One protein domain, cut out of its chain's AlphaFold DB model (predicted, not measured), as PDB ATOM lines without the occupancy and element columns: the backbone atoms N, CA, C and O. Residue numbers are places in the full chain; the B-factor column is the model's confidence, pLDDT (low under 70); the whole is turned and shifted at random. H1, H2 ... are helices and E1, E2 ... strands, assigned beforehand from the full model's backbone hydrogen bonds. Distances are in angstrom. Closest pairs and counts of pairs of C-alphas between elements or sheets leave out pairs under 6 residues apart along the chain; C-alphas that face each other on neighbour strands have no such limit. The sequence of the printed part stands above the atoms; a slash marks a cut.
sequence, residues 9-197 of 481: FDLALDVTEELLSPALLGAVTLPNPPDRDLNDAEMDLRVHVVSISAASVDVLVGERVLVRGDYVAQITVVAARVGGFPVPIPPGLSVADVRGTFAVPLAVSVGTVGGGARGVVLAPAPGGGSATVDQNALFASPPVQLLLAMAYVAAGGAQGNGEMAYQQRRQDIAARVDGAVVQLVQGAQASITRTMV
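AT A GLANCE: This is residues 9 to 197 of the 481 residues of an uncharacterized protein of Cellulomonas fimi (UniProt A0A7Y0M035). A long, twisted sheet curls round one long helix, H4, with H2 and H3 on that same face near the end of the body where H4 begins. H1 is on the opposite face near the other end, and its residues 9 to 16 stick out. The printed part has 189 residues, with named elements in the order H1, E1 to E7, H2, H3, H4, E8; the class is mixed, helices and strands. The sheet is branched and its neighbour pairs are antiparallel. The whole is loose and elongated, with a radius of gyration of the C-alphas of 20.9 A and spans of 67 by 38 by 27 A.

IN THESE COORDINATES: The long strands are E2, residues 43 to 60, 40.2 A; E3, residues 64 to 82, 47.6 A; and E5, residues 95 to 112, 42.8 A. C-alpha 64 is at (34.977, 68.275, -38.249). E2 bends by 80 degrees at residue 57, E3 by 63 degrees at residue 69 and E5 by 91 degrees at residue 109. The shorter strands are E1, 36 to 39; E4, 85 to 87; E6, 118 to 124; E7, 130 to 133; and E8, 195 to 197, which ends at (29.274, 66.856, -50.503). H4 covers 162 to 190, 41.5 A; H1 covers 9 to 25, 24.0 A, from (16.108, 76.596, -32.313); H2 covers 135 to 140 and H3 142 to 154.

HOW THE PARTS SIT: E1, E2, E3 and E4 form a meander, each strand the antiparallel neighbour of the one before, with N 38 and O 45 at 2.7 A, N 66 and O 58 at 2.7 A, and N 82 and O 85 at 2.9 A. E5 lies on the other side of E3 from E2, with N 73 and O 98 at 2.8 A. E6 and E7 lie beside E5 on one side, with N 107 and O 123 at 2.8 A and N 130 and O 103 at 2.8 A. E8 is beside E6, with N 122 and O 195 at 2.9 A. The closest C-alphas of H4 and E7 are those of Val 182 and Ala 131, 5.1 A. With residues 162 to 170 alone, H4 touches H3 in a helical hairpin, at a steep tilt of 39 degrees, opposite ways; their closest C-alphas, Tyr 152 and Gly 162, are 4.2 A apart. The closest C-alphas of H2 and E5, Leu 138 and Val 98, are 6.0 A apart, and those of H1 and E2, Ser 21 and Val 57, 5.4 A. In H2, H3 and H4 every O i to N i+4 pair is within hydrogen-bond range; in H1, 11 of 13 are.

THE WHOLE: The two C-alphas farthest apart, those of Gly 116 and Gln 159, are 70.7 A apart. The printed part has no cut, and no link is long. The mean pLDDT of the printed part is 73.2; 48 residues are under 70, among them 9 to 31 and 114 to 119.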
ATOM      1  N   PHE A   9      14.725  76.701 -31.838       31.59
ATOM      2  CA  PHE A   9      16.108  76.596 -32.313       31.59
ATOM      3  C   PHE A   9      16.629  75.161 -32.196       31.59
ATOM      4  O   PHE A   9      17.293  74.686 -33.110       31.59
ATOM      5  N   ASP A  10      16.264  74.458 -31.122       30.80
ATOM      6  CA  ASP A  10      16.605  73.047 -30.936       30.80
ATOM      7  C   ASP A  10      15.870  72.160 -31.952       30.80
ATOM      8  O   ASP A  10      16.520  71.368 -32.616       30.80
ATOM      9  N   LEU A  11      14.577  72.390 -32.224       28.94
ATOM     10  CA  LEU A  11      13.849  71.643 -33.263       28.94
ATOM     11  C   LEU A  11      14.429  71.870 -34.670       28.94
ATOM     12  O   LEU A  11      14.572  70.936 -35.455       28.94
ATOM     13  N   ALA A  12      14.795  73.109 -35.013       32.62
ATOM     14  CA  ALA A  12      15.431  73.401 -36.295       32.62
ATOM     15  C   ALA A  12      16.838  72.789 -36.403       32.62
ATOM     16  O   ALA A  12      17.263  72.455 -37.510       32.62
ATOM     17  N   LEU A  13      17.565  72.646 -35.292       37.69
ATOM     18  CA  LEU A  13      18.860  71.968 -35.236       37.69
ATOM     19  C   LEU A  13      18.703  70.446 -35.345       37.69
ATOM     20  O   LEU A  13      19.368  69.851 -36.186       37.69
ATOM     21  N   ASP A  14      17.761  69.853 -34.618       35.56
ATOM     22  CA  ASP A  14      17.498  68.410 -34.629       35.56
ATOM     23  C   ASP A  14      17.030  67.947 -36.021       35.56
ATOM     24  O   ASP A  14      17.582  67.008 -36.591       35.56
ATOM     25  N   VAL A  15      16.125  68.698 -36.665       36.19
ATOM     26  CA  VAL A  15      15.706  68.443 -38.060       36.19
ATOM     27  C   VAL A  15      16.863  68.650 -39.049       36.19
ATOM     28  O   VAL A  15      16.913  68.034 -40.112       36.19
ATOM     29  N   THR A  16      17.816  69.533 -38.738       42.53
ATOM     30  CA  THR A  16      19.009  69.718 -39.580       42.53
ATOM     31  C   THR A  16      19.934  68.508 -39.499       42.53
ATOM     32  O   THR A  16      20.454  68.090 -40.530       42.53
ATOM     33  N   GLU A  17      20.137  67.950 -38.309       45.81
ATOM     34  CA  GLU A  17      20.972  66.770 -38.075       45.81
ATOM     35  C   GLU A  17      20.367  65.511 -38.710       45.81
ATOM     36  O   GLU A  17      21.069  64.771 -39.408       45.81
ATOM     37  N   GLU A  18      19.051  65.337 -38.576       44.81
ATOM     38  CA  GLU A  18      18.300  64.230 -39.177       44.81
ATOM     39  C   GLU A  18      18.370  64.249 -40.714       44.81
ATOM     40  O   GLU A  18      18.520  63.207 -41.351       44.81
ATOM     41  N   LEU A  19      18.348  65.437 -41.333       44.62
ATOM     42  CA  LEU A  19      18.432  65.585 -42.792       44.62
ATOM     43  C   LEU A  19      19.874  65.576 -43.333       44.62
ATOM     44  O   LEU A  19      20.101  65.191 -44.482       44.62
ATOM     45  N   LEU A  20      20.860  66.003 -42.540       51.59
ATOM     46  CA  LEU A  20      22.272  66.028 -42.945       51.59
ATOM     47  C   LEU A  20      22.951  64.666 -42.823       51.59
ATOM     48  O   LEU A  20      23.817  64.357 -43.644       51.59
ATOM     49  N   SER A  21      22.575  63.861 -41.831       56.19
ATOM     50  CA  SER A  21      23.217  62.570 -41.563       56.19
ATOM     51  C   SER A  21      23.176  61.624 -42.773       56.19
ATOM     52  O   SER A  21      24.249  61.205 -43.209       56.19
ATOM     53  N   PRO A  22      22.021  61.364 -43.424       53.12
ATOM     54  CA  PRO A  22      21.953  60.478 -44.594       53.12
ATOM     55  C   PRO A  22      22.728  61.027 -45.798       53.12
ATOM     56  O   PRO A  22      23.325  60.288 -46.580       53.12
ATOM     57  N   ALA A  23      22.733  62.350 -45.940       57.44
ATOM     58  CA  ALA A  23      23.372  63.063 -47.030       57.44
ATOM     59  C   ALA A  23      24.901  63.051 -46.963       57.44
ATOM     60  O   ALA A  23      25.553  62.939 -48.006       57.44
ATOM     61  N   LEU A  24      25.451  63.197 -45.755       62.41
ATOM     62  CA  LEU A  24      26.876  63.074 -45.471       62.41
ATOM     63  C   LEU A  24      27.308  61.611 -45.558       62.41
ATOM     64  O   LEU A  24      28.325  61.324 -46.184       62.41
ATOM     65  N   LEU A  25      26.500  60.691 -45.022       64.19
ATOM     66  CA  LEU A  25      26.745  59.252 -45.101       64.19
ATOM     67  C   LEU A  25      26.847  58.779 -46.557       64.19
ATOM     68  O   LEU A  25      27.822  58.139 -46.930       64.19
ATOM     69  N   GLY A  26      25.898  59.180 -47.411       61.03
ATOM     70  CA  GLY A  26      25.889  58.822 -48.833       61.03
ATOM     71  C   GLY A  26      26.999  59.473 -49.670       61.03
ATOM     72  O   GLY A  26      27.158  59.127 -50.836       61.03
ATOM     73  N   ALA A  27      27.745  60.435 -49.117       59.53
ATOM     74  CA  ALA A  27      28.897  61.049 -49.777       59.53
ATOM     75  C   ALA A  27      30.232  60.405 -49.366       59.53
ATOM     76  O   ALA A  27      31.235  60.595 -50.051       59.53
ATOM     77  N   VAL A  28      30.271  59.650 -48.265       64.62
ATOM     78  CA  VAL A  28      31.499  59.017 -47.782       64.62
ATOM     79  C   VAL A  28      31.525  57.564 -48.234       64.62
ATOM     80  O   VAL A  28      30.760  56.730 -47.763       64.62
ATOM     81  N   THR A  29      32.454  57.248 -49.128       65.12
ATOM     82  CA  THR A  29      32.857  55.866 -49.402       65.12
ATOM     83  C   THR A  29      34.143  55.585 -48.640       65.12
ATOM     84  O   THR A  29      35.135  56.293 -48.798       65.12
ATOM     85  N   LEU A  30      34.109  54.565 -47.780       67.06
ATOM     86  CA  LEU A  30      35.282  54.073 -47.066       67.06
ATOM     87  C   LEU A  30      35.858  52.906 -47.870       67.06
ATOM     88  O   LEU A  30      35.214  51.858 -47.942       67.06
ATOM     89  N   PRO A  31      37.018  53.067 -48.523       67.50
ATOM     90  CA  PRO A  31      37.644  51.957 -49.219       67.50
ATOM     91  C   PRO A  31      38.120  50.908 -48.208       67.50
ATOM     92  O   PRO A  31      38.549  51.243 -47.100       67.50
ATOM     93  N   ASN A  32      38.088  49.638 -48.610       71.19
ATOM     94  CA  ASN A  32      38.662  48.575 -47.795       71.19
ATOM     95  C   ASN A  32      40.180  48.808 -47.661       71.19
ATOM     96  O   ASN A  32      40.862  48.984 -48.677       71.19
ATOM     97  N   PRO A  33      40.721  48.843 -46.432       72.44
ATOM     98  CA  PRO A  33      42.151  48.976 -46.217       72.44
ATOM     99  C   PRO A  33      42.887  47.700 -46.663       72.44
ATOM    100  O   PRO A  33      42.284  46.625 -46.699       72.44
ATOM    101  N   PRO A  34      44.186  47.799 -47.004       75.06
ATOM    102  CA  PRO A  34      44.984  46.640 -47.388       75.06
ATOM    103  C   PRO A  34      45.151  45.663 -46.220       75.06
ATOM    104  O   PRO A  34      45.108  46.070 -45.060       75.06
ATOM    105  N   ASP A  35      45.397  44.393 -46.535       81.12
ATOM    106  CA  ASP A  35      45.653  43.342 -45.547       81.12
ATOM    107  C   ASP A  35      46.787  43.713 -44.604       81.12
ATOM    108  O   ASP A  35      47.769  44.367 -44.980       81.12
ATOM    109  N   ARG A  36      46.675  43.221 -43.372       79.50
ATOM    110  CA  ARG A  36      47.712  43.395 -42.374       79.50
ATOM    111  C   ARG A  36      48.171  42.074 -41.798       79.50
ATOM    112  O   ARG A  36      47.416  41.393 -41.109       79.50
ATOM    113  N   ASP A  37      49.449  41.797 -42.010       82.38
ATOM    114  CA  ASP A  37      50.135  40.681 -41.382       82.38
ATOM    115  C   ASP A  37      50.665  41.106 -40.001       82.38
ATOM    116  O   ASP A  37      51.289  42.160 -39.828       82.38
ATOM    117  N   LEU A  38      50.366  40.290 -38.997       79.00
ATOM    118  CA  LEU A  38      50.820  40.401 -37.620       79.00
ATOM    119  C   LEU A  38      51.740  39.216 -37.363       79.00
ATOM    120  O   LEU A  38      51.280  38.118 -37.056       79.00
ATOM    121  N   ASN A  39      53.035  39.466 -37.506       77.19
ATOM    122  CA  ASN A  39      54.046  38.435 -37.333       77.19
ATOM    123  C   ASN A  39      54.489  38.377 -35.870       77.19
ATOM    124  O   ASN A  39      54.717  39.410 -35.227       77.19
ATOM    125  N   ASP A  40      54.628  37.166 -35.350       70.31
ATOM    126  CA  ASP A  40      55.152  36.892 -34.017       70.31
ATOM    127  C   ASP A  40      55.993  35.616 -34.032       70.31
ATOM    128  O   ASP A  40      55.852  34.758 -34.903       70.31
ATOM    129  N   ALA A  41      56.863  35.454 -33.036       64.50
ATOM    130  CA  ALA A  41      57.735  34.280 -32.952       64.50
ATOM    131  C   ALA A  41      56.953  32.951 -32.876       64.50
ATOM    132  O   ALA A  41      57.466  31.902 -33.269       64.50
ATOM    133  N   GLU A  42      55.713  33.002 -32.386       64.31
ATOM    134  CA  GLU A  42      54.851  31.838 -32.178       64.31
ATOM    135  C   GLU A  42      53.628  31.801 -33.103       64.31
ATOM    136  O   GLU A  42      52.961  30.772 -33.189       64.31
ATOM    137  N   MET A  43      53.312  32.887 -33.810       68.81
ATOM    138  CA  MET A  43      52.083  32.971 -34.594       68.81
ATOM    139  C   MET A  43      52.141  34.087 -35.631       68.81
ATOM    140  O   MET A  43      52.438  35.229 -35.298       68.81
ATOM    141  N   ASP A  44      51.720  33.763 -36.848       80.00
ATOM    142  CA  ASP A  44      51.482  34.738 -37.902       80.00
ATOM    143  C   ASP A  44      49.972  34.829 -38.145       80.00
ATOM    144  O   ASP A  44      49.326  33.846 -38.525       80.00
ATOM    145  N   LEU A  45      49.397  36.006 -37.898       79.69
ATOM    146  CA  LEU A  45      48.000  36.307 -38.210       79.69
ATOM    147  C   LEU A  45      47.928  37.240 -39.408       79.69
ATOM    148  O   LEU A  45      48.720  38.165 -39.527       79.69
ATOM    149  N   ARG A  46      46.906  37.068 -40.232       84.38
ATOM    150  CA  ARG A  46      46.504  38.036 -41.245       84.38
ATOM    151  C   ARG A  46      45.136  38.582 -40.896       84.38
ATOM    152  O   ARG A  46      44.202  37.812 -40.690       84.38
ATOM    153  N   VAL A  47      45.018  39.900 -40.852       82.25
ATOM    154  CA  VAL A  47      43.747  40.605 -40.696       82.25
ATOM    155  C   VAL A  47      43.381  41.219 -42.039       82.25
ATOM    156  O   VAL A  47      44.111  42.063 -42.559       82.25
ATOM    157  N   HIS A  48      42.252  40.795 -42.591       84.62
ATOM    158  CA  HIS A  48      41.686  41.313 -43.832       84.62
ATOM    159  C   HIS A  48      40.342  41.976 -43.536       84.62
ATOM    160  O   HIS A  48      39.454  41.338 -42.982       84.62
ATOM    161  N   VAL A  49      40.160  43.252 -43.881       79.06
ATOM    162  CA  VAL A  49      38.859  43.911 -43.696       79.06
ATOM    163  C   VAL A  49      37.981  43.621 -44.907       79.06
ATOM    164  O   VAL A  49      38.211  44.143 -45.995       79.06
ATOM    165  N   VAL A  50      36.963  42.790 -44.690       80.44
ATOM    166  CA  VAL A  50      36.031  42.327 -45.725       80.44
ATOM    167  C   VAL A  50      35.080  43.452 -46.122       80.44
ATOM    168  O   VAL A  50      34.820  43.678 -47.304       80.44
ATOM    169  N   SER A  51      34.565  44.180 -45.133       78.88
ATOM    170  CA  SER A  51      33.634  45.279 -45.370       78.88
ATOM    171  C   SER A  51      33.715  46.331 -44.278       78.88
ATOM    172  O   SER A  51      33.782  45.993 -43.095       78.88
ATOM    173  N   ILE A  52      33.600  47.595 -44.679       75.50
ATOM    174  CA  ILE A  52      33.387  48.741 -43.798       75.50
ATOM    175  C   ILE A  52      32.085  49.412 -44.227       75.50
ATOM    176  O   ILE A  52      31.942  49.802 -45.384       75.50
ATOM    177  N   SER A  53      31.142  49.559 -43.300       79.31
ATOM    178  CA  SER A  53      29.870  50.227 -43.556       79.31
ATOM    179  C   SER A  53      29.709  51.405 -42.614       79.31
ATOM    180  O   SER A  53      29.575  51.222 -41.407       79.31
ATOM    181  N   ALA A  54      29.684  52.619 -43.162       73.25
ATOM    182  CA  ALA A  54      29.268  53.790 -42.403       73.25
ATOM    183  C   ALA A  54      27.771  53.672 -42.073       73.25
ATOM    184  O   ALA A  54      26.964  53.371 -42.951       73.25
ATOM    185  N   ALA A  55      27.407  53.912 -40.815       70.00
ATOM    186  CA  ALA A  55      26.033  53.836 -40.321       70.00
ATOM    187  C   ALA A  55      25.508  55.193 -39.832       70.00
ATOM    188  O   ALA A  55      24.321  55.479 -39.974       70.00
ATOM    189  N   SER A  56      26.379  56.050 -39.291       68.62
ATOM    190  CA  SER A  56      26.000  57.390 -38.844       68.62
ATOM    191  C   SER A  56      27.117  58.408 -39.055       68.62
ATOM    192  O   SER A  56      28.289  58.068 -39.247       68.62
ATOM    193  N   VAL A  57      26.742  59.685 -39.028       71.62
ATOM    194  CA  VAL A  57      27.676  60.809 -39.040       71.62
ATOM    195  C   VAL A  57      27.274  61.759 -37.927       71.62
ATOM    196  O   VAL A  57      26.173  62.292 -37.962       71.62
ATOM    197  N   ASP A  58      28.185  62.017 -36.996       70.06
ATOM    198  CA  ASP A  58      27.986  63.037 -35.971       70.06
ATOM    199  C   ASP A  58      28.740  64.303 -36.367       70.06
ATOM    200  O   ASP A  58      29.879  64.255 -36.843       70.06
ATOM    201  N   VAL A  59      28.151  65.468 -36.130       68.69
ATOM    202  CA  VAL A  59      28.855  66.729 -36.355       68.69
ATOM    203  C   VAL A  59      29.662  67.075 -35.107       68.69
ATOM    204  O   VAL A  59      29.138  67.088 -34.000       68.69
ATOM    205  N   LEU A  60      30.957  67.359 -35.263       67.12
ATOM    206  CA  LEU A  60      31.820  67.740 -34.147       67.12
ATOM    207  C   LEU A  60      32.007  69.257 -34.082       67.12
ATOM    208  O   LEU A  60      31.819  69.992 -35.054       67.12
ATOM    209  N   VAL A  61      32.418  69.741 -32.910       65.00
ATOM    210  CA  VAL A  61      32.822  71.138 -32.739       65.00
ATOM    211  C   VAL A  61      34.140  71.383 -33.476       65.00
ATOM    212  O   VAL A  61      35.114  70.669 -33.255       65.00
ATOM    213  N   GLY A  62      34.165  72.433 -34.301       64.88
ATOM    214  CA  GLY A  62      35.354  72.861 -35.038       64.88
ATOM    215  C   GLY A  62      35.593  72.019 -36.287       64.88
ATOM    216  O   GLY A  62      36.102  70.917 -36.178       64.88
ATOM    217  N   GLU A  63      35.213  72.561 -37.450       70.88
ATOM    218  CA  GLU A  63      35.409  72.069 -38.834       70.88
ATOM    219  C   GLU A  63      35.577  70.546 -39.035       70.88
ATOM    220  O   GLU A  63      36.391  70.092 -39.842       70.88
ATOM    221  N   ARG A  64      34.817  69.731 -38.298       76.12
ATOM    222  CA  ARG A  64      34.977  68.275 -38.249       76.12
ATOM    223  C   ARG A  64      33.634  67.566 -38.156       76.12
ATOM    224  O   ARG A  64      32.697  68.053 -37.526       76.12
ATOM    225  N   VAL A  65      33.578  66.381 -38.747       80.81
ATOM    226  CA  VAL A  65      32.493  65.402 -38.586       80.81
ATOM    227  C   VAL A  65      33.091  64.057 -38.195       80.81
ATOM    228  O   VAL A  65      34.235  63.775 -38.540       80.81
ATOM    229  N   LEU A  66      32.345  63.237 -37.470       79.62
ATOM    230  CA  LEU A  66      32.734  61.902 -37.042       79.62
ATOM    231  C   LEU A  66      31.868  60.881 -37.771       79.62
ATOM    232  O   LEU A  66      30.676  60.782 -37.509       79.62
ATOM    233  N   VAL A  67      32.464  60.116 -38.679       80.62
ATOM    234  CA  VAL A  67      31.772  59.011 -39.349       80.62
ATOM    235  C   VAL A  67      31.889  57.780 -38.471       80.62
ATOM    236  O   VAL A  67      33.006  57.386 -38.135       80.62
ATOM    237  N   ARG A  68      30.760  57.172 -38.110       81.75
ATOM    238  CA  ARG A  68      30.718  55.927 -37.345       81.75
ATOM    239  C   ARG A  68      30.079  54.817 -38.148       81.75
ATOM    240  O   ARG A  68      29.247  55.057 -39.025       81.75
ATOM    241  N   GLY A  69      30.434  53.593 -37.810       81.31
ATOM    242  CA  GLY A  69      29.818  52.435 -38.421       81.31
ATOM    243  C   GLY A  69      30.410  51.133 -37.935       81.31
ATOM    244  O   GLY A  69      31.144  51.099 -36.945       81.31
ATOM    245  N   ASP A  70      30.101  50.089 -38.686       84.88
ATOM    246  CA  ASP A  70      30.502  48.726 -38.389       84.88
ATOM    247  C   ASP A  70      31.485  48.229 -39.443       84.88
ATOM    248  O   ASP A  70      31.430  48.607 -40.619       84.88
ATOM    249  N   TYR A  71      32.382  47.346 -39.029       81.44
ATOM    250  CA  TYR A  71      33.241  46.617 -39.946       81.44
ATOM    251  C   TYR A  71      33.155  45.114 -39.690       81.44
ATOM    252  O   TYR A  71      32.848  44.648 -38.589       81.44
ATOM    253  N   VAL A  72      33.465  44.360 -40.740       83.38
ATOM    254  CA  VAL A  72      33.702  42.920 -40.681       83.38
ATOM    255  C   VAL A  72      35.132  42.685 -41.137       83.38
ATOM    256  O   VAL A  72      35.507  43.067 -42.247       83.38
ATOM    257  N   ALA A  73      35.929  42.078 -40.269       81.88
ATOM    258  CA  ALA A  73      37.291  41.671 -40.554       81.88
ATOM    259  C   ALA A  73      37.410  40.154 -40.450       81.88
ATOM    260  O   ALA A  73      36.853  39.531 -39.555       81.88
ATOM    261  N   GLN A  74      38.172  39.571 -41.356       85.44
ATOM    262  CA  GLN A  74      38.539  38.177 -41.344       85.44
ATOM    263  C   GLN A  74      39.941  38.050 -40.756       85.44
ATOM    264  O   GLN A  74      40.894  38.661 -41.242       85.44
ATOM    265  N   ILE A  75      40.066  37.255 -39.700       81.44
ATOM    266  CA  ILE A  75      41.350  36.886 -39.117       81.44
ATOM    267  C   ILE A  75      41.702  35.499 -39.620       81.44
ATOM    268  O   ILE A  75      40.962  34.543 -39.395       81.44
ATOM    269  N   THR A  76      42.842  35.399 -40.290       83.69
ATOM    270  CA  THR A  76      43.399  34.139 -40.771       83.69
ATOM    271  C   THR A  76      44.664  33.822 -39.995       83.69
ATOM    272  O   THR A  76      45.579  34.640 -39.939       83.69
ATOM    273  N   VAL A  77      44.750  32.631 -39.415       81.69
ATOM    274  CA  VAL A  77      46.001  32.119 -38.858       81.69
ATOM    275  C   VAL A  77      46.820  31.546 -40.005       81.69
ATOM    276  O   VAL A  77      46.471  30.516 -40.579       81.69
ATOM    277  N   VAL A  78      47.891  32.245 -40.361       81.69
ATOM    278  CA  VAL A  78      48.776  31.889 -41.478       81.69
ATOM    279  C   VAL A  78      49.775  30.825 -41.036       81.69
ATOM    280  O   VAL A  78      50.055  29.880 -41.770       81.69
ATOM    281  N   ALA A  79      50.283  30.955 -39.812       77.56
ATOM    282  CA  ALA A  79      51.146  29.970 -39.188       77.56
ATOM    283  C   ALA A  79      50.986  30.001 -37.667       77.56
ATOM    284  O   ALA A  79      50.773  31.056 -37.074       77.56
ATOM    285  N   ALA A  80      51.142  28.843 -37.030       75.12
ATOM    286  CA  ALA A  80      51.280  28.728 -35.584       75.12
ATOM    287  C   ALA A  80      52.497  27.868 -35.254       75.12
ATOM    288  O   ALA A  80      52.814  26.918 -35.978       75.12
ATOM    289  N   ARG A  81      53.181  28.205 -34.163       75.62
ATOM    290  CA  ARG A  81      54.349  27.484 -33.667       75.62
ATOM    291  C   ARG A  81      54.237  27.257 -32.167       75.62
ATOM    292  O   ARG A  81      53.842  28.150 -31.430       75.62
ATOM    293  N   VAL A  82      54.646  26.078 -31.712       69.00
ATOM    294  CA  VAL A  82      54.737  25.727 -30.289       69.00
ATOM    295  C   VAL A  82      56.168  25.300 -29.995       69.00
ATOM    296  O   VAL A  82      56.691  24.390 -30.637       69.00
ATOM    297  N   GLY A  83      56.841  26.001 -29.077       65.94
ATOM    298  CA  GLY A  83      58.259  25.751 -28.782       65.94
ATOM    299  C   GLY A  83      59.179  25.912 -30.002       65.94
ATOM    300  O   GLY A  83      60.200  25.237 -30.092       65.94
ATOM    301  N   GLY A  84      58.792  26.754 -30.969       70.31
ATOM    302  CA  GLY A  84      59.522  26.982 -32.222       70.31
ATOM    303  C   GLY A  84      59.168  26.035 -33.378       70.31
ATOM    304  O   GLY A  84      59.597  26.292 -34.504       70.31
ATOM    305  N   PHE A  85      58.357  24.996 -33.152       71.50
ATOM    306  CA  PHE A  85      57.959  24.033 -34.186       71.50
ATOM    307  C   PHE A  85      56.593  24.367 -34.797       71.50
ATOM    308  O   PHE A  85      55.685  24.717 -34.045       71.50
ATOM    309  N   PRO A  86      56.411  24.238 -36.125       75.69
ATOM    310  CA  PRO A  86      55.146  24.542 -36.784       75.69
ATOM    311  C   PRO A  86      54.046  23.549 -36.395       75.69
ATOM    312  O   PRO A  86      54.275  22.341 -36.337       75.69
ATOM    313  N   VAL A  87      52.835  24.065 -36.191       73.56
ATOM    314  CA  VAL A  87      51.634  23.274 -35.911       73.56
ATOM    315  C   VAL A  87      50.678  23.365 -37.103       73.56
ATOM    316  O   VAL A  87      50.326  24.476 -37.508       73.56
ATOM    317  N   PRO A  88      50.240  22.233 -37.688       70.56
ATOM    318  CA  PRO A  88      49.273  22.249 -38.777       70.56
ATOM    319  C   PRO A  88      47.889  22.664 -38.264       70.56
ATOM    320  O   PRO A  88      47.361  22.074 -37.321       70.56
ATOM    321  N   ILE A  89      47.287  23.656 -38.920       69.94
ATOM    322  CA  ILE A  89      45.943  24.145 -38.605       69.94
ATOM    323  C   ILE A  89      44.975  23.610 -39.664       69.94
ATOM    324  O   ILE A  89      45.211  23.815 -40.858       69.94
ATOM    325  N   PRO A  90      43.884  22.929 -39.273       70.94
ATOM    326  CA  PRO A  90      42.868  22.498 -40.221       70.94
ATOM    327  C   PRO A  90      42.287  23.693 -40.997       70.94
ATOM    328  O   PRO A  90      41.980  24.716 -40.380       70.94
ATOM    329  N   PRO A  91      42.055  23.577 -42.319       64.88
ATOM    330  CA  PRO A  91      41.583  24.693 -43.144       64.88
ATOM    331  C   PRO A  91      40.311  25.365 -42.605       64.88
ATOM    332  O   PRO A  91      40.223  26.588 -42.589       64.88
ATOM    333  N   GLY A  92      39.368  24.582 -42.066       63.88
ATOM    334  CA  GLY A  92      38.117  25.088 -41.483       63.88
ATOM    335  C   GLY A  92      38.241  25.744 -40.101       63.88
ATOM    336  O   GLY A  92      37.248  26.254 -39.596       63.88
ATOM    337  N   LEU A  93      39.426  25.724 -39.480       68.44
ATOM    338  CA  LEU A  93      39.702  26.346 -38.177       68.44
ATOM    339  C   LEU A  93      40.691  27.509 -38.278       68.44
ATOM    340  O   LEU A  93      41.013  28.121 -37.267       68.44
ATOM    341  N   SER A  94      41.197  27.792 -39.479       75.69
ATOM    342  CA  SER A  94      42.217  28.817 -39.711       75.69
ATOM    343  C   SER A  94      41.644  30.225 -39.853       75.69
ATOM    344  O   SER A  94      42.404  31.184 -39.824       75.69
ATOM    345  N   VAL A  95      40.324  30.359 -39.983       78.50
ATOM    346  CA  VAL A  95      39.648  31.606 -40.343       78.50
ATOM    347  C   VAL A  95      38.549  31.923 -39.336       78.50
ATOM    348  O   VAL A  95      37.787  31.039 -38.943       78.50
ATOM    349  N   ALA A  96      38.445  33.190 -38.944       77.50
ATOM    350  CA  ALA A  96      37.352  33.701 -38.131       77.50
ATOM    351  C   ALA A  96      36.894  35.077 -38.603       77.50
ATOM    352  O   ALA A  96      37.719  35.948 -38.874       77.50
ATOM    353  N   ASP A  97      35.579  35.280 -38.617       79.75
ATOM    354  CA  ASP A  97      34.994  36.598 -38.823       79.75
ATOM    355  C   ASP A  97      34.872  37.317 -37.484       79.75
ATOM    356  O   ASP A  97      34.337  36.793 -36.505       79.75
ATOM    357  N   VAL A  98      35.352  38.550 -37.461       80.44
ATOM    358  CA  VAL A  98      35.350  39.423 -36.303       80.44
ATOM    359  C   VAL A  98      34.646  40.709 -36.681       80.44
ATOM    360  O   VAL A  98      34.869  41.285 -37.747       80.44
ATOM    361  N   ARG A  99      33.754  41.143 -35.797       82.94
ATOM    362  CA  ARG A  99      32.959  42.351 -35.980       82.94
ATOM    363  C   ARG A  99      33.394  43.403 -34.984       82.94
ATOM    364  O   ARG A  99      33.892  43.090 -33.901       82.94
ATOM    365  N   GLY A 100      33.160  44.648 -35.344       83.00
ATOM    366  CA  GLY A 100      33.398  45.751 -34.443       83.00
ATOM    367  C   GLY A 100      32.885  47.056 -35.004       83.00
ATOM    368  O   GLY A 100      32.366  47.112 -36.119       83.00
ATOM    369  N   THR A 101      33.051  48.104 -34.210       83.50
ATOM    370  CA  THR A 101      32.643  49.454 -34.583       83.50
ATOM    371  C   THR A 101      33.861  50.325 -34.819       83.50
ATOM    372  O   THR A 101      34.928  50.113 -34.231       83.50
ATOM    373  N   PHE A 102      33.710  51.321 -35.678       84.25
ATOM    374  CA  PHE A 102      34.734  52.316 -35.937       84.25
ATOM    375  C   PHE A 102      34.161  53.726 -35.820       84.25
ATOM    376  O   PHE A 102      32.961  53.949 -35.990       84.25
ATOM    377  N   ALA A 103      35.041  54.689 -35.562       83.75
ATOM    378  CA  ALA A 103      34.740  56.106 -35.649       83.75
ATOM    379  C   ALA A 103      35.936  56.843 -36.261       83.75
ATOM    380  O   ALA A 103      37.051  56.745 -35.754       83.75
ATOM    381  N   VAL A 104      35.722  57.587 -37.347       83.69
ATOM    382  CA  VAL A 104      36.785  58.332 -38.040       83.69
ATOM    383  C   VAL A 104      36.416  59.796 -38.243       83.69
ATOM    384  O   VAL A 104      35.356  60.089 -38.800       83.69
ATOM    385  N   PRO A 105      37.275  60.738 -37.810       84.00
ATOM    386  CA  PRO A 105      37.026  62.151 -38.013       84.00
ATOM    387  C   PRO A 105      37.369  62.557 -39.450       84.00
ATOM    388  O   PRO A 105      38.425  62.215 -39.977       84.00
ATOM    389  N   LEU A 106      36.515  63.354 -40.075       82.56
ATOM    390  CA  LEU A 106      36.791  64.012 -41.348       82.56
ATOM    391  C   LEU A 106      36.812  65.516 -41.144       82.56
ATOM    392  O   LEU A 106      36.031  66.063 -40.367       82.56
ATOM    393  N   ALA A 107      37.723  66.178 -41.847       83.31
ATOM    394  CA  ALA A 107      37.793  67.622 -41.898       83.31
ATOM    395  C   ALA A 107      36.761  68.123 -42.905       83.31
ATOM    396  O   ALA A 107      36.628  67.578 -44.005       83.31
ATOM    397  N   VAL A 108      36.054  69.178 -42.527       78.56
ATOM    398  CA  VAL A 108      35.094  69.857 -43.386       78.56
ATOM    399  C   VAL A 108      35.699  71.177 -43.819       78.56
ATOM    400  O   VAL A 108      36.068  71.995 -42.986       78.56
ATOM    401  N   SER A 109      35.776  71.410 -45.124       77.19
ATOM    402  CA  SER A 109      36.326  72.659 -45.653       77.19
ATOM    403  C   SER A 109      35.617  73.088 -46.931       77.19
ATOM    404  O   SER A 109      34.904  72.300 -47.554       77.19
ATOM    405  N   VAL A 110      35.817  74.347 -47.328       74.12
ATOM    406  CA  VAL A 110      35.499  74.784 -48.691       74.12
ATOM    407  C   VAL A 110      36.705  74.490 -49.573       74.12
ATOM    408  O   VAL A 110      37.802  74.980 -49.308       74.12
ATOM    409  N   GLY A 111      36.513  73.717 -50.636       74.50
ATOM    410  CA  GLY A 111      37.596  73.305 -51.519       74.50
ATOM    411  C   GLY A 111      37.096  72.812 -52.866       74.50
ATOM    412  O   GLY A 111      35.905  72.859 -53.153       74.50
ATOM    413  N   THR A 112      38.020  72.349 -53.699       74.94
ATOM    414  CA  THR A 112      37.724  71.778 -55.016       74.94
ATOM    415  C   THR A 112      37.972  70.272 -55.029       74.94
ATOM    416  O   THR A 112      38.832  69.762 -54.305       74.94
ATOM    417  N   VAL A 113      37.205  69.558 -55.855       70.94
ATOM    418  CA  VAL A 113      37.384  68.124 -56.154       70.94
ATOM    419  C   VAL A 113      37.532  67.968 -57.672       70.94
ATOM    420  O   VAL A 113      37.154  68.878 -58.411       70.94
ATOM    421  N   GLY A 114      38.164  66.881 -58.135       58.31
ATOM    422  CA  GLY A 114      38.552  66.657 -59.537       58.31
ATOM    423  C   GLY A 114      37.525  67.170 -60.558       58.31
ATOM    424  O   GLY A 114      36.353  66.821 -60.480       58.31
ATOM    425  N   GLY A 115      37.975  68.027 -61.486       59.06
ATOM    426  CA  GLY A 115      37.106  68.738 -62.439       59.06
ATOM    427  C   GLY A 115      36.873  70.227 -62.130       59.06
ATOM    428  O   GLY A 115      36.167  70.894 -62.875       59.06
ATOM    429  N   GLY A 116      37.471  70.773 -61.065       63.34
ATOM    430  CA  GLY A 116      37.559  72.226 -60.830       63.34
ATOM    431  C   GLY A 116      36.364  72.855 -60.107       63.34
ATOM    432  O   GLY A 116      36.465  73.993 -59.651       63.34
ATOM    433  N   ALA A 117      35.269  72.115 -59.923       64.88
ATOM    434  CA  ALA A 117      34.139  72.572 -59.123       64.88
ATOM    435  C   ALA A 117      34.571  72.803 -57.665       64.88
ATOM    436  O   ALA A 117      35.235  71.955 -57.057       64.88
ATOM    437  N   ARG A 118      34.186  73.954 -57.105       67.44
ATOM    438  CA  ARG A 118      34.403  74.329 -55.701       67.44
ATOM    439  C   ARG A 118      33.144  74.031 -54.893       67.44
ATOM    440  O   ARG A 118      32.058  73.981 -55.454       67.44
ATOM    441  N   GLY A 119      33.270  73.763 -53.599       69.31
ATOM    442  CA  GLY A 119      32.153  73.306 -52.776       69.31
ATOM    443  C   GLY A 119      32.554  72.975 -51.345       69.31
ATOM    444  O   GLY A 119      33.701  73.175 -50.948       69.31
ATOM    445  N   VAL A 120      31.610  72.443 -50.570       73.31
ATOM    446  CA  VAL A 120      31.900  71.800 -49.285       73.31
ATOM    447  C   VAL A 120      32.467  70.418 -49.552       73.31
ATOM    448  O   VAL A 120      31.837  69.576 -50.200       73.31
ATOM    449  N   VAL A 121      33.665  70.199 -49.030       76.50
ATOM    450  CA  VAL A 121      34.458  68.998 -49.248       76.50
ATOM    451  C   VAL A 121      34.759  68.346 -47.910       76.50
ATOM    452  O   VAL A 121      35.175  69.016 -46.958       76.50
ATOM    453  N   LEU A 122      34.569  67.030 -47.861       80.88
ATOM    454  CA  LEU A 122      35.088  66.186 -46.795       80.88
ATOM    455  C   LEU A 122      36.481  65.710 -47.178       80.88
ATOM    456  O   LEU A 122      36.708  65.245 -48.296       80.88
ATOM    457  N   ALA A 123      37.410  65.843 -46.243       81.00
ATOM    458  CA  ALA A 123      38.785  65.404 -46.396       81.00
ATOM    459  C   ALA A 123      39.223  64.582 -45.175       81.00
ATOM    460  O   ALA A 123      38.671  64.766 -44.086       81.00
ATOM    461  N   PRO A 124      40.243  63.719 -45.313       79.25
ATOM    462  CA  PRO A 124      40.857  63.064 -44.164       79.25
ATOM    463  C   PRO A 124      41.311  64.099 -43.124       79.25
ATOM    464  O   PRO A 124      41.985  65.072 -43.468       79.25
ATOM    465  N   ALA A 125      40.949  63.902 -41.852       79.56
ATOM    466  CA  ALA A 125      41.467  64.713 -40.751       79.56
ATOM    467  C   ALA A 125      42.695  64.040 -40.112       79.56
ATOM    468  O   ALA A 125      42.662  62.837 -39.845       79.56
ATOM    469  N   PRO A 126      43.769  64.780 -39.802       68.12
ATOM    470  CA  PRO A 126      44.915  64.203 -39.115       68.12
ATOM    471  C   PRO A 126      44.547  63.808 -37.678       68.12
ATOM    472  O   PRO A 126      44.132  64.661 -36.893       68.12
ATOM    473  N   GLY A 127      44.762  62.530 -37.349       63.44
ATOM    474  CA  GLY A 127      44.669  61.970 -35.999       63.44
ATOM    475  C   GLY A 127      43.245  61.894 -35.433       63.44
ATOM    476  O   GLY A 127      42.512  62.880 -35.403       63.44
ATOM    477  N   GLY A 128      42.864  60.719 -34.923       68.31
ATOM    478  CA  GLY A 128      41.630  60.554 -34.141       68.31
ATOM    479  C   GLY A 128      40.671  59.460 -34.603       68.31
ATOM    480  O   GLY A 128      39.569  59.395 -34.071       68.31
ATOM    481  N   GLY A 129      41.056  58.610 -35.560       73.81
ATOM    482  CA  GLY A 129      40.307  57.387 -35.852       73.81
ATOM    483  C   GLY A 129      40.409  56.389 -34.696       73.81
ATOM    484  O   GLY A 129      41.518  56.096 -34.241       73.81
ATOM    485  N   SER A 130      39.270  55.874 -34.238       82.62
ATOM    486  CA  SER A 130      39.167  54.798 -33.255       82.62
ATOM    487  C   SER A 130      38.424  53.602 -33.838       82.62
ATOM    488  O   SER A 130      37.610  53.719 -34.757       82.62
ATOM    489  N   ALA A 131      38.727  52.430 -33.298       82.50
ATOM    490  CA  ALA A 131      38.032  51.198 -33.609       82.50
ATOM    491  C   ALA A 131      37.967  50.341 -32.352       82.50
ATOM    492  O   ALA A 131      38.862  50.397 -31.509       82.50
ATOM    493  N   THR A 132      36.899  49.566 -32.240       83.19
ATOM    494  CA  THR A 132      36.732  48.568 -31.188       83.19
ATOM    495  C   THR A 132      36.434  47.227 -31.825       83.19
ATOM    496  O   THR A 132      35.788  47.162 -32.874       83.19
ATOM    497  N   VAL A 133      36.935  46.160 -31.218       83.31
ATOM    498  CA  VAL A 133      36.688  44.781 -31.634       83.31
ATOM    499  C   VAL A 133      35.721  44.142 -30.645       83.31
ATOM    500  O   VAL A 133      35.857  44.334 -29.435       83.31
ATOM    501  N   ASP A 134      34.768  43.346 -31.129       82.38
ATOM    502  CA  ASP A 134      34.021  42.442 -30.254       82.38
ATOM    503  C   ASP A 134      34.955  41.328 -29.761       82.38
ATOM    504  O   ASP A 134      35.125  40.275 -30.383       82.38
ATOM    505  N   GLN A 135      35.598  41.586 -28.622       80.75
ATOM    506  CA  GLN A 135      36.539  40.658 -28.011       80.75
ATOM    507  C   GLN A 135      35.862  39.343 -27.593       80.75
ATOM    508  O   GLN A 135      36.515  38.300 -27.597       80.75
ATOM    509  N   ASN A 136      34.563  39.346 -27.276       79.50
ATOM    510  CA  ASN A 136      33.857  38.113 -26.926       79.50
ATOM    511  C   ASN A 136      33.720  37.209 -28.152       79.50
ATOM    512  O   ASN A 136      34.017  36.019 -28.061       79.50
ATOM    513  N   ALA A 137      33.351  37.775 -29.303       74.62
ATOM    514  CA  ALA A 137      33.316  37.043 -30.566       74.62
ATOM    515  C   ALA A 137      34.717  36.574 -30.998       74.62
ATOM    516  O   ALA A 137      34.885  35.421 -31.399       74.62
ATOM    517  N   LEU A 138      35.738  37.424 -30.838       79.44
ATOM    518  CA  LEU A 138      37.133  37.081 -31.130       79.44
ATOM    519  C   LEU A 138      37.600  35.865 -30.317       79.44
ATOM    520  O   LEU A 138      38.124  34.907 -30.884       79.44
ATOM    521  N   PHE A 139      37.387  35.870 -28.999       82.50
ATOM    522  CA  PHE A 139      37.810  34.776 -28.116       82.50
ATOM    523  C   PHE A 139      36.895  33.546 -28.170       82.50
ATOM    524  O   PHE A 139      37.304  32.458 -27.764       82.50
ATOM    525  N   ALA A 140      35.678  33.681 -28.698       77.44
ATOM    526  CA  ALA A 140      34.821  32.548 -29.033       77.44
ATOM    527  C   ALA A 140      35.234  31.860 -30.346       77.44
ATOM    528  O   ALA A 140      34.764  30.759 -30.632       77.44
ATOM    529  N   SER A 141      36.103  32.484 -31.149       73.75
ATOM    530  CA  SER A 141      36.454  31.956 -32.462       73.75
ATOM    531  C   SER A 141      37.354  30.710 -32.380       73.75
ATOM    532  O   SER A 141      38.313  30.687 -31.598       73.75
ATOM    533  N   PRO A 142      37.103  29.678 -33.212       74.75
ATOM    534  CA  PRO A 142      37.916  28.463 -33.229       74.75
ATOM    535  C   PRO A 142      39.435  28.672 -33.391       74.75
ATOM    536  O   PRO A 142      40.178  28.042 -32.633       74.75
ATOM    537  N   PRO A 143      39.941  29.546 -34.294       71.25
ATOM    538  CA  PRO A 143      41.384  29.775 -34.410       71.25
ATOM    539  C   PRO A 143      41.992  30.334 -33.124       71.25
ATOM    540  O   PRO A 143      43.035  29.861 -32.676       71.25
ATOM    541  N   VAL A 144      41.338  31.316 -32.497       77.31
ATOM    542  CA  VAL A 144      41.850  31.956 -31.278       77.31
ATOM    543  C   VAL A 144      41.795  30.995 -30.094       77.31
ATOM    544  O   VAL A 144      42.754  30.928 -29.328       77.31
ATOM    545  N   GLN A 145      40.736  30.193 -29.962       78.06
ATOM    546  CA  GLN A 145      40.669  29.161 -28.923       78.06
ATOM    547  C   GLN A 145      41.770  28.111 -29.074       78.06
ATOM    548  O   GLN A 145      42.379  27.721 -28.078       78.06
ATOM    549  N   LEU A 146      42.074  27.694 -30.307       75.62
ATOM    550  CA  LEU A 146      43.169  26.768 -30.578       75.62
ATOM    551  C   LEU A 146      44.519  27.362 -30.151       75.62
ATOM    552  O   LEU A 146      45.312  26.690 -29.497       75.62
ATOM    553  N   LEU A 147      44.761  28.634 -30.466       74.50
ATOM    554  CA  LEU A 147      45.977  29.357 -30.081       74.50
ATOM    555  C   LEU A 147      46.129  29.481 -28.564       74.50
ATOM    556  O   LEU A 147      47.203  29.223 -28.020       74.50
ATOM    557  N   LEU A 148      45.048  29.834 -27.872       80.19
ATOM    558  CA  LEU A 148      45.042  29.935 -26.416       80.19
ATOM    559  C   LEU A 148      45.256  28.568 -25.748       80.19
ATOM    560  O   LEU A 148      46.022  28.467 -24.787       80.19
ATOM    561  N   ALA A 149      44.645  27.508 -26.283       77.44
ATOM    562  CA  ALA A 149      44.862  26.142 -25.815       77.44
ATOM    563  C   ALA A 149      46.317  25.688 -26.027       77.44
ATOM    564  O   ALA A 149      46.909  25.077 -25.138       77.44
ATOM    565  N   MET A 150      46.928  26.029 -27.166       73.94
ATOM    566  CA  MET A 150      48.339  25.734 -27.427       73.94
ATOM    567  C   MET A 150      49.271  26.456 -26.450       73.94
ATOM    568  O   MET A 150      50.176  25.821 -25.913       73.94
ATOM    569  N   ALA A 151      49.028  27.739 -26.164       74.25
ATOM    570  CA  ALA A 151      49.809  28.494 -25.183       74.25
ATOM    571  C   ALA A 151      49.711  27.878 -23.775       74.25
ATOM    572  O   ALA A 151      50.719  27.737 -23.082       74.25
ATOM    573  N   TYR A 152      48.509  27.444 -23.381       79.75
ATOM    574  CA  TYR A 152      48.280  26.760 -22.109       79.75
ATOM    575  C   TYR A 152      49.072  25.448 -22.007       79.75
ATOM    576  O   TYR A 152      49.759  25.201 -21.013       79.75
ATOM    577  N   VAL A 153      49.010  24.609 -23.047       75.81
ATOM    578  CA  VAL A 153      49.712  23.315 -23.087       75.81
ATOM    579  C   VAL A 153      51.229  23.509 -23.117       75.81
ATOM    580  O   VAL A 153      51.943  22.833 -22.378       75.81
ATOM    581  N   ALA A 154      51.726  24.456 -23.915       74.81
ATOM    582  CA  ALA A 154      53.154  24.744 -24.046       74.81
ATOM    583  C   ALA A 154      53.800  25.185 -22.722       74.81
ATOM    584  O   ALA A 154      54.952  24.850 -22.454       74.81
ATOM    585  N   ALA A 155      53.051  25.887 -21.870       76.25
ATOM    586  CA  ALA A 155      53.505  26.348 -20.558       76.25
ATOM    587  C   ALA A 155      53.346  25.302 -19.429       76.25
ATOM    588  O   ALA A 155      53.473  25.639 -18.248       76.25
ATOM    589  N   GLY A 156      53.084  24.034 -19.771       72.19
ATOM    590  CA  GLY A 156      52.988  22.922 -18.817       72.19
ATOM    591  C   GLY A 156      51.584  22.677 -18.257       72.19
ATOM    592  O   GLY A 156      51.428  21.925 -17.292       72.19
ATOM    593  N   GLY A 157      50.554  23.293 -18.846       72.94
ATOM    594  CA  GLY A 157      49.157  23.109 -18.460       72.94
ATOM    595  C   GLY A 157      48.896  23.402 -16.979       72.94
ATOM    596  O   GLY A 157      49.434  24.358 -16.422       72.94
ATOM    597  N   ALA A 158      48.091  22.559 -16.326       67.25
ATOM    598  CA  ALA A 158      47.720  22.721 -14.917       67.25
ATOM    599  C   ALA A 158      48.883  22.496 -13.929       67.25
ATOM    600  O   ALA A 158      48.786  22.899 -12.774       67.25
ATOM    601  N   GLN A 159      49.960  21.831 -14.363       70.00
ATOM    602  CA  GLN A 159      51.131  21.522 -13.531       70.00
ATOM    603  C   GLN A 159      52.249  22.573 -13.660       70.00
ATOM    604  O   GLN A 159      53.221  22.515 -12.910       70.00
ATOM    605  N   GLY A 160      52.116  23.521 -14.596       70.94
ATOM    606  CA  GLY A 160      53.056  24.617 -14.845       70.94
ATOM    607  C   GLY A 160      52.384  25.995 -14.797       70.94
ATOM    608  O   GLY A 160      51.375  26.188 -14.127       70.94
ATOM    609  N   ASN A 161      52.915  26.963 -15.548       82.00
ATOM    610  CA  ASN A 161      52.375  28.330 -15.623       82.00
ATOM    611  C   ASN A 161      51.271  28.470 -16.694       82.00
ATOM    612  O   ASN A 161      51.078  29.557 -17.239       82.00
ATOM    613  N   GLY A 162      50.553  27.383 -17.014       78.56
ATOM    614  CA  GLY A 162      49.597  27.311 -18.125       78.56
ATOM    615  C   GLY A 162      48.529  28.401 -18.091       78.56
ATOM    616  O   GLY A 162      48.304  29.076 -19.091       78.56
ATOM    617  N   GLU A 163      47.918  28.632 -16.928       82.38
ATOM    618  CA  GLU A 163      46.883  29.663 -16.769       82.38
ATOM    619  C   GLU A 163      47.452  31.081 -16.945       82.38
ATOM    620  O   GLU A 163      46.840  31.935 -17.581       82.38
ATOM    621  N   MET A 164      48.664  31.330 -16.443       81.81
ATOM    622  CA  MET A 164      49.338  32.622 -16.602       81.81
ATOM    623  C   MET A 164      49.671  32.891 -18.074       81.81
ATOM    624  O   MET A 164      49.389  33.977 -18.576       81.81
ATOM    625  N   ALA A 165      50.197  31.886 -18.780       80.00
ATOM    626  CA  ALA A 165      50.483  31.963 -20.210       80.00
ATOM    627  C   ALA A 165      49.205  32.144 -21.042       80.00
ATOM    628  O   ALA A 165      49.200  32.922 -21.993       80.00
ATOM    629  N   TYR A 166      48.107  31.487 -20.658       82.25
ATOM    630  CA  TYR A 166      46.796  31.665 -21.276       82.25
ATOM    631  C   TYR A 166      46.301  33.113 -21.150       82.25
ATOM    632  O   TYR A 166      45.957  33.734 -22.156       82.25
ATOM    633  N   GLN A 167      46.307  33.688 -19.940       84.31
ATOM    634  CA  GLN A 167      45.830  35.059 -19.725       84.31
ATOM    635  C   GLN A 167      46.745  36.100 -20.380       84.31
ATOM    636  O   GLN A 167      46.251  37.046 -20.995       84.31
ATOM    637  N   GLN A 168      48.065  35.909 -20.310       84.75
ATOM    638  CA  GLN A 168      49.031  36.782 -20.977       84.75
ATOM    639  C   GLN A 168      48.837  36.750 -22.497       84.75
ATOM    640  O   GLN A 168      48.704  37.795 -23.131       84.75
ATOM    641  N   ARG A 169      48.698  35.554 -23.080       82.25
ATOM    642  CA  ARG A 169      48.461  35.397 -24.518       82.25
ATOM    643  C   ARG A 169      47.125  36.001 -24.946       82.25
ATOM    644  O   ARG A 169      47.042  36.609 -26.011       82.25
ATOM    645  N   ARG A 170      46.086  35.873 -24.121       85.44
ATOM    646  CA  ARG A 170      44.780  36.494 -24.363       85.44
ATOM    647  C   ARG A 170      44.886  38.019 -24.444       85.44
ATOM    648  O   ARG A 170      44.331  38.610 -25.367       85.44
ATOM    649  N   GLN A 171      45.617  38.644 -23.522       85.75
ATOM    650  CA  GLN A 171      45.854  40.093 -23.535       85.75
ATOM    651  C   GLN A 171      46.675  40.529 -24.753       85.75
ATOM    652  O   GLN A 171      46.308  41.501 -25.413       85.75
ATOM    653  N   ASP A 172      47.722  39.779 -25.102       83.56
ATOM    654  CA  ASP A 172      48.561  40.072 -26.268       83.56
ATOM    655  C   ASP A 172      47.772  40.000 -27.582       83.56
ATOM    656  O   ASP A 172      47.913  40.876 -28.437       83.56
ATOM    657  N   ILE A 173      46.923  38.977 -27.753       81.62
ATOM    658  CA  ILE A 173      46.067  38.835 -28.941       81.62
ATOM    659  C   ILE A 173      45.079  40.001 -29.026       81.62
ATOM    660  O   ILE A 173      44.980  40.611 -30.089       81.62
ATOM    661  N   ALA A 174      44.394  40.348 -27.928       82.81
ATOM    662  CA  ALA A 174      43.491  41.502 -27.904       82.81
ATOM    663  C   ALA A 174      44.221  42.788 -28.311       82.81
ATOM    664  O   ALA A 174      43.817  43.442 -29.267       82.81
ATOM    665  N   ALA A 175      45.342  43.105 -27.656       83.75
ATOM    666  CA  ALA A 175      46.095  44.326 -27.922       83.75
ATOM    667  C   ALA A 175      46.597  44.409 -29.374       83.75
ATOM    668  O   ALA A 175      46.561  45.478 -29.989       83.75
ATOM    669  N   ARG A 176      47.052  43.286 -29.946       81.81
ATOM    670  CA  ARG A 176      47.542  43.231 -31.330       81.81
ATOM    671  C   ARG A 176      46.417  43.368 -32.348       81.81
ATOM    672  O   ARG A 176      46.580  44.123 -33.303       81.81
ATOM    673  N   VAL A 177      45.298  42.667 -32.158       81.31
ATOM    674  CA  VAL A 177      44.141  42.754 -33.063       81.31
ATOM    675  C   VAL A 177      43.514  44.147 -32.985       81.31
ATOM    676  O   VAL A 177      43.313  44.765 -34.027       81.31
ATOM    677  N   ASP A 178      43.312  44.695 -31.783       81.25
ATOM    678  CA  ASP A 178      42.809  46.062 -31.593       81.25
ATOM    679  C   ASP A 178      43.737  47.091 -32.264       81.25
ATOM    680  O   ASP A 178      43.288  47.937 -33.039       81.25
ATOM    681  N   GLY A 179      45.056  46.984 -32.049       83.75
ATOM    682  CA  GLY A 179      46.041  47.860 -32.686       83.75
ATOM    683  C   GLY A 179      46.056  47.750 -34.215       83.75
ATOM    684  O   GLY A 179      46.133  48.765 -34.912       83.75
ATOM    685  N   ALA A 180      45.935  46.530 -34.746       82.69
ATOM    686  CA  ALA A 180      45.869  46.271 -36.179       82.69
ATOM    687  C   ALA A 180      44.631  46.911 -36.811       82.69
ATOM    688  O   ALA A 180      44.754  47.616 -37.812       82.69
ATOM    689  N   VAL A 181      43.458  46.712 -36.205       80.06
ATOM    690  CA  VAL A 181      42.187  47.265 -36.685       80.06
ATOM    691  C   VAL A 181      42.194  48.788 -36.612       80.06
ATOM    692  O   VAL A 181      41.820  49.432 -37.589       80.06
ATOM    693  N   VAL A 182      42.668  49.393 -35.517       82.69
ATOM    694  CA  VAL A 182      42.780  50.860 -35.414       82.69
ATOM    695  C   VAL A 182      43.638  51.418 -36.547       82.69
ATOM    696  O   VAL A 182      43.263  52.400 -37.184       82.69
ATOM    697  N   GLN A 183      44.766  50.777 -36.850       82.50
ATOM    698  CA  GLN A 183      45.636  51.224 -37.935       82.50
ATOM    699  C   GLN A 183      45.041  50.963 -39.325       82.50
ATOM    700  O   GLN A 183      45.274  51.758 -40.230       82.50
ATOM    701  N   LEU A 184      44.254  49.899 -39.501       79.62
ATOM    702  CA  LEU A 184      43.501  49.640 -40.731       79.62
ATOM    703  C   LEU A 184      42.406  50.690 -40.946       79.62
ATOM    704  O   LEU A 184      42.287  51.222 -42.043       79.62
ATOM    705  N   VAL A 185      41.670  51.065 -39.898       77.12
ATOM    706  CA  VAL A 185      40.667  52.143 -39.936       77.12
ATOM    707  C   VAL A 185      41.320  53.500 -40.209       77.12
ATOM    708  O   VAL A 185      40.821  54.265 -41.029       77.12
ATOM    709  N   GLN A 186      42.466  53.794 -39.591       78.81
ATOM    710  CA  GLN A 186      43.241  55.005 -39.890       78.81
ATOM    711  C   GLN A 186      43.800  54.996 -41.322       78.81
ATOM    712  O   GLN A 186      43.831  56.033 -41.982       78.81
ATOM    713  N   GLY A 187      44.202  53.829 -41.832       76.12
ATOM    714  CA  GLY A 187      44.598  53.648 -43.229       76.12
ATOM    715  C   GLY A 187      43.438  53.891 -44.194       76.12
ATOM    716  O   GLY A 187      43.601  54.638 -45.156       76.12
ATOM    717  N   ALA A 188      42.258  53.337 -43.894       73.69
ATOM    718  CA  ALA A 188      41.021  53.565 -44.639       73.69
ATOM    719  C   ALA A 188      40.608  55.044 -44.619       73.69
ATOM    720  O   ALA A 188      40.145  55.570 -45.622       73.69
ATOM    721  N   GLN A 189      40.827  55.743 -43.501       76.25
ATOM    722  CA  GLN A 189      40.610  57.186 -43.388       76.25
ATOM    723  C   GLN A 189      41.530  57.976 -44.323       76.25
ATOM    724  O   GLN A 189      41.087  58.907 -44.990       76.25
ATOM    725  N   ALA A 190      42.817  57.625 -44.353       73.38
ATOM    726  CA  ALA A 190      43.813  58.305 -45.173       73.38
ATOM    727  C   ALA A 190      43.591  58.077 -46.677       73.38
ATOM    728  O   ALA A 190      43.977  58.922 -47.484       73.38
ATOM    729  N   SER A 191      42.954  56.967 -47.052       71.44
ATOM    730  CA  SER A 191      42.576  56.656 -48.431       71.44
ATOM    731  C   SER A 191      41.219  57.227 -48.850       71.44
ATOM    732  O   SER A 191      40.864  57.110 -50.024       71.44
ATOM    733  N   ILE A 192      40.485  57.906 -47.954       72.75
ATOM    734  CA  ILE A 192      39.320  58.711 -48.341       72.75
ATOM    735  C   ILE A 192      39.810  59.834 -49.254       72.75
ATOM    736  O   ILE A 192      40.482  60.780 -48.832       72.75
ATOM    737  N   THR A 193      39.455  59.747 -50.531       72.62
ATOM    738  CA  THR A 193      39.643  60.856 -51.459       72.62
ATOM    739  C   THR A 193      38.814  62.046 -51.006       72.62
ATOM    740  O   THR A 193      37.729  61.882 -50.456       72.62
ATOM    741  N   ARG A 194      39.305  63.263 -51.258       75.00
ATOM    742  CA  ARG A 194      38.492  64.465 -51.054       75.00
ATOM    743  C   ARG A 194      37.183  64.318 -51.821       75.00
ATOM    744  O   ARG A 194      37.213  64.239 -53.047       75.00
ATOM    745  N   THR A 195      36.065  64.328 -51.105       73.56
ATOM    746  CA  THR A 195      34.748  64.135 -51.712       73.56
ATOM    747  C   THR A 195      33.911  65.383 -51.553       73.56
ATOM    748  O   THR A 195      33.795  65.952 -50.465       73.56
ATOM    749  N   MET A 196      33.325  65.821 -52.664       71.06
ATOM    750  CA  MET A 196      32.410  66.946 -52.672       71.06
ATOM    751  C   MET A 196      31.060  66.479 -52.145       71.06
ATOM    752  O   MET A 196      30.443  65.578 -52.706       71.06
ATOM    753  N   VAL A 197      30.601  67.114 -51.074       66.69
ATOM    754  CA  VAL A 197      29.274  66.856 -50.503       66.69
ATOM    755  C   VAL A 197      28.254  67.816 -51.100       66.69
ATOM    756  O   VAL A 197      27.113  67.440 -51.358       66.69
TER     757      VAL A 197